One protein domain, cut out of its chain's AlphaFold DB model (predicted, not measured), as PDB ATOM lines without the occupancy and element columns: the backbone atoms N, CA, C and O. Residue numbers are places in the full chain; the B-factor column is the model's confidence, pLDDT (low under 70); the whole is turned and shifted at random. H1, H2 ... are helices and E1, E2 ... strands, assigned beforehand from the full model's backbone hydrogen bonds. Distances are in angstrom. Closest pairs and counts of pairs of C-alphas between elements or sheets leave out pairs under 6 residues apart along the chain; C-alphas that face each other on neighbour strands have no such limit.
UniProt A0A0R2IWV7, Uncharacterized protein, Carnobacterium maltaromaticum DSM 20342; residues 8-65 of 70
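Overview. This is residues 8 to 65 of the 70 residues of an uncharacterized protein of Carnobacterium maltaromaticum DSM 20342 (UniProt A0A0R2IWV7). A narrow, strongly twisted sheet of three long strands, E2, E1 and E3, curls round one short helix, H1, which covers one face and leaves the other bare. E1 and E2 make a long hairpin, and E3 lies along the other side of E1, bending sharply partway. The printed part has 58 residues, in the order E1, E2, H1, E3; the sheet runs E2, E1, E3, all antiparallel, and the class is mixed, helices and strands. The whole is compact, with a radius of gyration of the C-alphas of 11.5 A, and its outline is a rod spanning 36 by 18 by 14 A.

Along the chain. Begin with the sheet's inner strand, E1, residues 9 to 19: find C-alpha 9 at (335.855, 370.904, 464.824) and follow it for 30.0 A to C-alpha 19 at (343.826, 391.846, 484.811). Beside it is E2, residues 26 to 33, 22.2 A long. The other edge strand is E3, residues 53 to 65, 24.4 A from first to last C-alpha; it ends at C-alpha 65, at (340.726, 370.017, 469.490). Then look for the helix H1, residues 39 to 49, 15.3 A long.

Arrangement. Start at E1, which bends by 54 degrees at residue 16. E2 and E1 form a hairpin, antiparallel at 157 degrees; look at N 15 and O 29, 2.8 A apart and within hydrogen-bond range, and at N 29 and O 15, 2.9 A. E1 and E3 are antiparallel at 156 degrees; here N 14 and O 60 are 2.9 A apart and N 57 and O 16 2.8 A, both within hydrogen-bond range. E3 bends by 80 degrees at residue 57. H1 is on the sheet, with 26 pairs of C-alphas within 10 A. Its closest C-alphas to E2 are those of Ile 42 and Val 33, 6.9 A apart; to E3 they are those of His 47 and Ile 53, 6.6 A. In H1 every O i to N i+4 pair is within hydrogen-bond range. E2, H1 and E3 form a split strand-helix-strand unit, two strands running the same way with E1 between them in the sheet, and its crossover is right-handed. Sheet and helix make two layers, with H1 on one face.

Size, cuts and confidence. The two C-alphas farthest apart are those of Asp 8 and Ser 24, 37.9 A, while the first and last printed C-alphas, those of Asp 8 and Ala 65, are 9.5 A apart. The printed part has no cut. The links from E2 to H1 and from H1 to E3 are tight, the link from E1 to E2 is short, and none is long. The mean pLDDT of the printed part is 85.6; look for values under 70 at residue 8 and residues 64 to 65, of which 64 to 65 belong to E3.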
ATOM      1  N   ASP A   8     331.756 368.831 465.726       64.56
ATOM      2  CA  ASP A   8     332.141 370.180 465.334       64.56
ATOM      3  C   ASP A   8     333.629 370.318 465.664       64.56
ATOM      4  O   ASP A   8     334.024 370.196 466.832       64.56
ATOM      5  N   ASP A   9     334.459 370.512 464.639       75.38
ATOM      6  CA  ASP A   9     335.855 370.904 464.824       75.38
ATOM      7  C   ASP A   9     335.894 372.206 465.633       75.38
ATOM      8  O   ASP A   9     334.996 373.038 465.504       75.38
ATOM      9  N   VAL A  10     336.889 372.388 466.505       82.50
ATOM     10  CA  VAL A  10     337.082 373.644 467.247       82.50
ATOM     11  C   VAL A  10     338.555 374.002 467.355       82.50
ATOM     12  O   VAL A  10     339.427 373.137 467.432       82.50
ATOM     13  N   ASP A  11     338.803 375.302 467.451       84.56
ATOM     14  CA  ASP A  11     340.127 375.873 467.628       84.56
ATOM     15  C   ASP A  11     340.367 376.241 469.094       84.56
ATOM     16  O   ASP A  11     339.528 376.873 469.749       84.56
ATOM     17  N   LEU A  12     341.539 375.868 469.612       86.50
ATOM     18  CA  LEU A  12     341.979 376.233 470.954       86.50
ATOM     19  C   LEU A  12     343.034 377.336 470.895       86.50
ATOM     20  O   LEU A  12     344.048 377.199 470.208       86.50
ATOM     21  N   TYR A  13     342.832 378.392 471.678       89.12
ATOM     22  CA  TYR A  13     343.807 379.467 471.836       89.12
ATOM     23  C   TYR A  13     344.224 379.627 473.293       89.12
ATOM     24  O   TYR A  13     343.393 379.563 474.203       89.12
ATOM     25  N   VAL A  14     345.510 379.899 473.503       90.00
ATOM     26  CA  VAL A  14     346.045 380.376 474.779       90.00
ATOM     27  C   VAL A  14     346.066 381.899 474.747       90.00
ATOM     28  O   VAL A  14     346.634 382.515 473.844       90.00
ATOM     29  N   VAL A  15     345.440 382.510 475.746       91.69
ATOM     30  CA  VAL A  15     345.361 383.960 475.919       91.69
ATOM     31  C   VAL A  15     346.224 384.344 477.105       91.69
ATOM     32  O   VAL A  15     345.956 383.902 478.220       91.69
ATOM     33  N   VAL A  16     347.224 385.190 476.881       92.75
ATOM     34  CA  VAL A  16     348.045 385.783 477.943       92.75
ATOM     35  C   VAL A  16     347.613 387.232 478.132       92.75
ATOM     36  O   VAL A  16     347.590 388.004 477.169       92.75
ATOM     37  N   TYR A  17     347.260 387.615 479.356       92.62
ATOM     38  CA  TYR A  17     346.642 388.908 479.648       92.62
ATOM     39  C   TYR A  17     347.077 389.484 480.998       92.62
ATOM     40  O   TYR A  17     347.632 388.787 481.846       92.62
ATOM     41  N   THR A  18     346.814 390.774 481.198       93.62
ATOM     42  CA  THR A  18     346.843 391.428 482.516       93.62
ATOM     43  C   THR A  18     345.419 391.736 482.960       93.62
ATOM     44  O   THR A  18     344.545 392.038 482.135       93.62
ATOM     45  N   SER A  19     345.165 391.633 484.263       90.75
ATOM     46  CA  SER A  19     343.826 391.846 484.811       90.75
ATOM     47  C   SER A  19     343.657 393.248 485.403       90.75
ATOM     48  O   SER A  19     344.628 393.918 485.742       90.75
ATOM     49  N   HIS A  20     342.411 393.686 485.568       87.38
ATOM     50  CA  HIS A  20     342.059 394.885 486.332       87.38
ATOM     51  C   HIS A  20     342.248 394.716 487.848       87.38
ATOM     52  O   HIS A  20     342.261 395.708 488.573       87.38
ATOM     53  N   LEU A  21     342.341 393.473 488.330       86.81
ATOM     54  CA  LEU A  21     342.456 393.148 489.755       86.81
ATOM     55  C   LEU A  21     343.911 393.185 490.227       86.81
ATOM     56  O   LEU A  21     344.187 393.641 491.333       86.81
ATOM     57  N   ASP A  22     344.822 392.737 489.368       84.88
ATOM     58  CA  ASP A  22     346.263 392.800 489.568       84.88
ATOM     59  C   ASP A  22     346.944 393.081 488.225       84.88
ATOM     60  O   ASP A  22     346.973 392.233 487.327       84.88
ATOM     61  N   GLU A  23     347.446 394.308 488.078       80.81
ATOM     62  CA  GLU A  23     348.107 394.776 486.857       80.81
ATOM     63  C   GLU A  23     349.579 394.350 486.775       80.81
ATOM     64  O   GLU A  23     350.201 394.459 485.714       80.81
ATOM     65  N   SER A  24     350.153 393.910 487.899       83.00
ATOM     66  CA  SER A  24     351.554 393.501 487.987       83.00
ATOM     67  C   SER A  24     351.755 392.038 487.594       83.00
ATOM     68  O   SER A  24     352.851 391.656 487.174       83.00
ATOM     69  N   GLU A  25     350.689 391.243 487.667       87.69
ATOM     70  CA  GLU A  25     350.692 389.822 487.353       87.69
ATOM     71  C   GLU A  25     350.227 389.551 485.913       87.69
ATOM     72  O   GLU A  25     349.211 390.064 485.438       87.69
ATOM     73  N   VAL A  26     350.988 388.714 485.205       90.31
ATOM     74  CA  VAL A  26     350.615 388.197 483.883       90.31
ATOM     75  C   VAL A  26     349.914 386.858 484.071       90.31
ATOM     76  O   VAL A  26     350.481 385.937 484.653       90.31
ATOM     77  N   GLN A  27     348.699 386.749 483.547       90.81
ATOM     78  CA  GLN A  27     347.853 385.563 483.648       90.81
ATOM     79  C   GLN A  27     347.695 384.894 482.282       90.81
ATOM     80  O   GLN A  27     347.884 385.524 481.238       90.81
ATOM     81  N   SER A  28     347.334 383.611 482.284       90.81
ATOM     82  CA  SER A  28     347.059 382.852 481.064       90.81
ATOM     83  C   SER A  28     345.796 382.014 481.203       90.81
ATOM     84  O   SER A  28     345.620 381.335 482.215       90.81
ATOM     85  N   THR A  29     344.960 381.996 480.170       89.25
ATOM     86  CA  THR A  29     343.768 381.142 480.097       89.25
ATOM     87  C   THR A  29     343.642 380.490 478.723       89.25
ATOM     88  O   THR A  29     344.283 380.919 477.763       89.25
ATOM     89  N   MET A  30     342.826 379.441 478.624       88.50
ATOM     90  CA  MET A  30     342.495 378.796 477.355       88.50
ATOM     91  C   MET A  30     341.076 379.158 476.940       88.50
ATOM     92  O   MET A  30     340.158 379.166 477.762       88.50
ATOM     93  N   ILE A  31     340.892 379.400 475.648       87.56
ATOM     94  CA  ILE A  31     339.577 379.595 475.046       87.56
ATOM     95  C   ILE A  31     339.362 378.602 473.917       87.56
ATOM     96  O   ILE A  31     340.289 378.254 473.190       87.56
ATOM     97  N   ILE A  32     338.106 378.197 473.761       85.75
ATOM     98  CA  ILE A  32     337.641 377.376 472.648       85.75
ATOM     99  C   ILE A  32     336.796 378.270 471.748       85.75
ATOM    100  O   ILE A  32     335.845 378.918 472.216       85.75
ATOM    101  N   VAL A  33     337.119 378.317 470.463       85.12
ATOM    102  CA  VAL A  33     336.386 379.086 469.454       85.12
ATOM    103  C   VAL A  33     335.996 378.190 468.281       85.12
ATOM    104  O   VAL A  33     336.643 377.168 468.060       85.12
ATOM    105  N   PRO A  34     334.917 378.527 467.550       84.69
ATOM    106  CA  PRO A  34     334.629 377.870 466.284       84.69
ATOM    107  C   PRO A  34     335.843 377.933 465.346       84.69
ATOM    108  O   PRO A  34     336.567 378.936 465.379       84.69
ATOM    109  N   PRO A  35     336.042 376.908 464.510       80.31
ATOM    110  CA  PRO A  35     337.127 376.885 463.551       80.31
ATOM    111  C   PRO A  35     336.929 378.037 462.567       80.31
ATOM    112  O   PRO A  35     335.799 378.473 462.330       80.31
ATOM    113  N   GLU A  36     338.031 378.575 462.047       81.31
ATOM    114  CA  GLU A  36     338.026 379.720 461.118       81.31
ATOM    115  C   GLU A  36     337.477 381.035 461.718       81.31
ATOM    116  O   GLU A  36     337.206 381.992 460.990       81.31
ATOM    117  N   SER A  37     337.324 381.127 463.047       85.50
ATOM    118  CA  SER A  37     336.940 382.386 463.701       85.50
ATOM    119  C   SER A  37     337.967 383.483 463.416       85.50
ATOM    120  O   SER A  37     339.156 383.316 463.672       85.50
ATOM    121  N   GLU A  38     337.507 384.646 462.958       88.69
ATOM    122  CA  GLU A  38     338.384 385.798 462.751       88.69
ATOM    123  C   GLU A  38     338.944 386.331 464.083       88.69
ATOM    124  O   GLU A  38     338.221 386.420 465.079       88.69
ATOM    125  N   ASP A  39     340.195 386.807 464.078       86.31
ATOM    126  CA  ASP A  39     340.882 387.421 465.230       86.31
ATOM    127  C   ASP A  39     340.015 388.418 466.010       86.31
ATOM    128  O   ASP A  39     340.045 388.470 467.244       86.31
ATOM    129  N   LYS A  40     339.230 389.232 465.294       87.94
ATOM    130  CA  LYS A  40     338.331 390.215 465.903       87.94
ATOM    131  C   LYS A  40     337.264 389.533 466.761       87.94
ATOM    132  O   LYS A  40     337.060 389.932 467.905       87.94
ATOM    133  N   LEU A  41     336.624 388.496 466.225       86.81
ATOM    134  CA  LEU A  41     335.592 387.726 466.914       86.81
ATOM    135  C   LEU A  41     336.177 386.994 468.128       86.81
ATOM    136  O   LEU A  41     335.562 386.958 469.195       86.81
ATOM    137  N   ILE A  42     337.393 386.455 467.987       88.94
ATOM    138  CA  ILE A  42     338.111 385.795 469.082       88.94
ATOM    139  C   ILE A  42     338.334 386.785 470.232       88.94
ATOM    140  O   ILE A  42     338.003 386.488 471.380       88.94
ATOM    141  N   ARG A  43     338.815 387.997 469.932       89.19
ATOM    142  CA  ARG A  43     339.028 389.054 470.936       89.19
ATOM    143  C   ARG A  43     337.729 389.532 471.579       89.19
ATOM    144  O   ARG A  43     337.689 389.695 472.796       89.19
ATOM    145  N   GLU A  44     336.667 389.715 470.797       89.06
ATOM    146  CA  GLU A  44     335.340 390.056 471.323       89.06
ATOM    147  C   GLU A  44     334.843 388.979 472.300       89.06
ATOM    148  O   GLU A  44     334.374 389.303 473.393       89.06
ATOM    149  N   LYS A  45     335.029 387.697 471.963       87.62
ATOM    150  CA  LYS A  45     334.665 386.578 472.841       87.62
ATOM    151  C   LYS A  45     335.493 386.550 474.125       87.62
ATOM    152  O   LYS A  45     334.931 386.300 475.190       87.62
ATOM    153  N   ILE A  46     336.797 386.825 474.040       89.69
ATOM    154  CA  ILE A  46     337.682 386.934 475.210       89.69
ATOM    155  C   ILE A  46     337.159 388.013 476.161       89.69
ATOM    156  O   ILE A  46     336.908 387.719 477.325       89.69
ATOM    157  N   HIS A  47     336.913 389.225 475.662       89.06
ATOM    158  CA  HIS A  47     336.408 390.326 476.488       89.06
ATOM    159  C   HIS A  47     335.001 390.072 477.048       89.06
ATOM    160  O   HIS A  47     334.697 390.506 478.155       89.06
ATOM    161  N   ALA A  48     334.144 389.356 476.314       86.38
ATOM    162  CA  ALA A  48     332.820 388.979 476.801       86.38
ATOM    163  C   ALA A  48     332.871 387.894 477.892       86.38
ATOM    164  O   ALA A  48     332.010 387.867 478.770       86.38
ATOM    165  N   THR A  49     333.856 386.993 477.829       85.94
ATOM    166  CA  THR A  49     333.986 385.856 478.758       85.94
ATOM    167  C   THR A  49     334.731 386.245 480.034       85.94
ATOM    168  O   THR A  49     334.351 385.801 481.115       85.94
ATOM    169  N   PHE A  50     335.761 387.086 479.920       86.81
ATOM    170  CA  PHE A  50     336.643 387.470 481.020       86.81
ATOM    171  C   PHE A  50     336.575 388.984 481.246       86.81
ATOM    172  O   PHE A  50     337.307 389.770 480.640       86.81
ATOM    173  N   SER A  51     335.667 389.397 482.130       84.81
ATOM    174  CA  SER A  51     335.427 390.809 482.475       84.81
ATOM    175  C   SER A  51     336.614 391.498 483.156       84.81
ATOM    176  O   SER A  51     336.703 392.723 483.189       84.81
ATOM    177  N   GLU A  52     337.518 390.708 483.720       85.88
ATOM    178  CA  GLU A  52     338.709 391.144 484.427       85.88
ATOM    179  C   GLU A  52     339.868 391.475 483.487       85.88
ATOM    180  O   GLU A  52     340.834 392.076 483.947       85.88
ATOM    181  N   ILE A  53     339.798 391.115 482.200       88.69
ATOM    182  CA  ILE A  53     340.882 391.375 481.247       88.69
ATOM    183  C   ILE A  53     340.967 392.866 480.939       88.69
ATOM    184  O   ILE A  53     340.090 393.430 480.284       88.69
ATOM    185  N   LYS A  54     342.091 393.469 481.329       87.81
ATOM    186  CA  LYS A  54     342.459 394.838 480.964       87.81
ATOM    187  C   LYS A  54     343.093 394.887 479.580       87.81
ATOM    188  O   LYS A  54     342.720 395.710 478.749       87.81
ATOM    189  N   GLU A  55     344.070 394.017 479.346       89.88
ATOM    190  CA  GLU A  55     344.865 393.997 478.120       89.88
ATOM    191  C   GLU A  55     345.242 392.558 477.754       89.88
ATOM    192  O   GLU A  55     345.803 391.823 478.569       89.88
ATOM    193  N   ILE A  56     344.978 392.170 476.504       89.88
ATOM    194  CA  ILE A  56     345.487 390.921 475.926       89.88
ATOM    195  C   ILE A  56     346.897 391.190 475.407       89.88
ATOM    196  O   ILE A  56     347.070 391.936 474.442       89.88
ATOM    197  N   ARG A  57     347.897 390.550 476.010       89.06
ATOM    198  CA  ARG A  57     349.301 390.669 475.596       89.06
ATOM    199  C   ARG A  57     349.653 389.727 474.462       89.06
ATOM    200  O   ARG A  57     350.434 390.087 473.588       89.06
ATOM    201  N   GLN A  58     349.086 388.526 474.486       89.00
ATOM    202  CA  GLN A  58     349.394 387.487 473.519       89.00
ATOM    203  C   GLN A  58     348.179 386.594 473.302       89.00
ATOM    204  O   GLN A  58     347.407 386.336 474.226       89.00
ATOM    205  N   LEU A  59     348.022 386.146 472.062       89.62
ATOM    206  CA  LEU A  59     347.005 385.198 471.646       89.62
ATOM    207  C   LEU A  59     347.696 384.186 470.737       89.62
ATOM    208  O   LEU A  59     348.125 384.550 469.644       89.62
ATOM    209  N   GLU A  60     347.855 382.955 471.212       87.12
ATOM    210  CA  GLU A  60     348.545 381.896 470.473       87.12
ATOM    211  C   GLU A  60     347.596 380.756 470.149       87.12
ATOM    212  O   GLU A  60     346.854 380.286 471.013       87.12
ATOM    213  N   TYR A  61     347.648 380.299 468.902       83.00
ATOM    214  CA  TYR A  61     346.944 379.103 468.479       83.00
ATOM    215  C   TYR A  61     347.627 377.861 469.054       83.00
ATOM    216  O   TYR A  61     348.828 377.668 468.859       83.00
ATOM    217  N   PHE A  62     346.868 377.037 469.772       76.94
ATOM    218  CA  PHE A  62     347.400 375.868 470.466       76.94
ATOM    219  C   PHE A  62     347.176 374.571 469.683       76.94
ATOM    220  O   PHE A  62     348.121 373.801 469.526       76.94
ATOM    221  N   SER A  63     345.957 374.321 469.189       71.75
ATOM    222  CA  SER A  63     345.626 373.150 468.356       71.75
ATOM    223  C   SER A  63     344.153 373.130 467.930       71.75
ATOM    224  O   SER A  63     343.303 373.654 468.654       71.75
ATOM    225  N   GLU A  64     343.841 372.376 466.872       61.69
ATOM    226  CA  GLU A  64     342.495 371.851 466.606       61.69
ATOM    227  C   GLU A  64     342.182 370.786 467.671       61.69
ATOM    228  O   GLU A  64     342.906 369.794 467.806       61.69
ATOM    229  N   ALA A  65     341.145 370.990 468.483       61.91
ATOM    230  CA  ALA A  65     340.726 370.017 469.490       61.91
ATOM    231  C   ALA A  65     339.390 369.395 469.074       61.91
ATOM    232  O   ALA A  65     338.396 370.092 468.945       61.91
TER     233      ALA A  65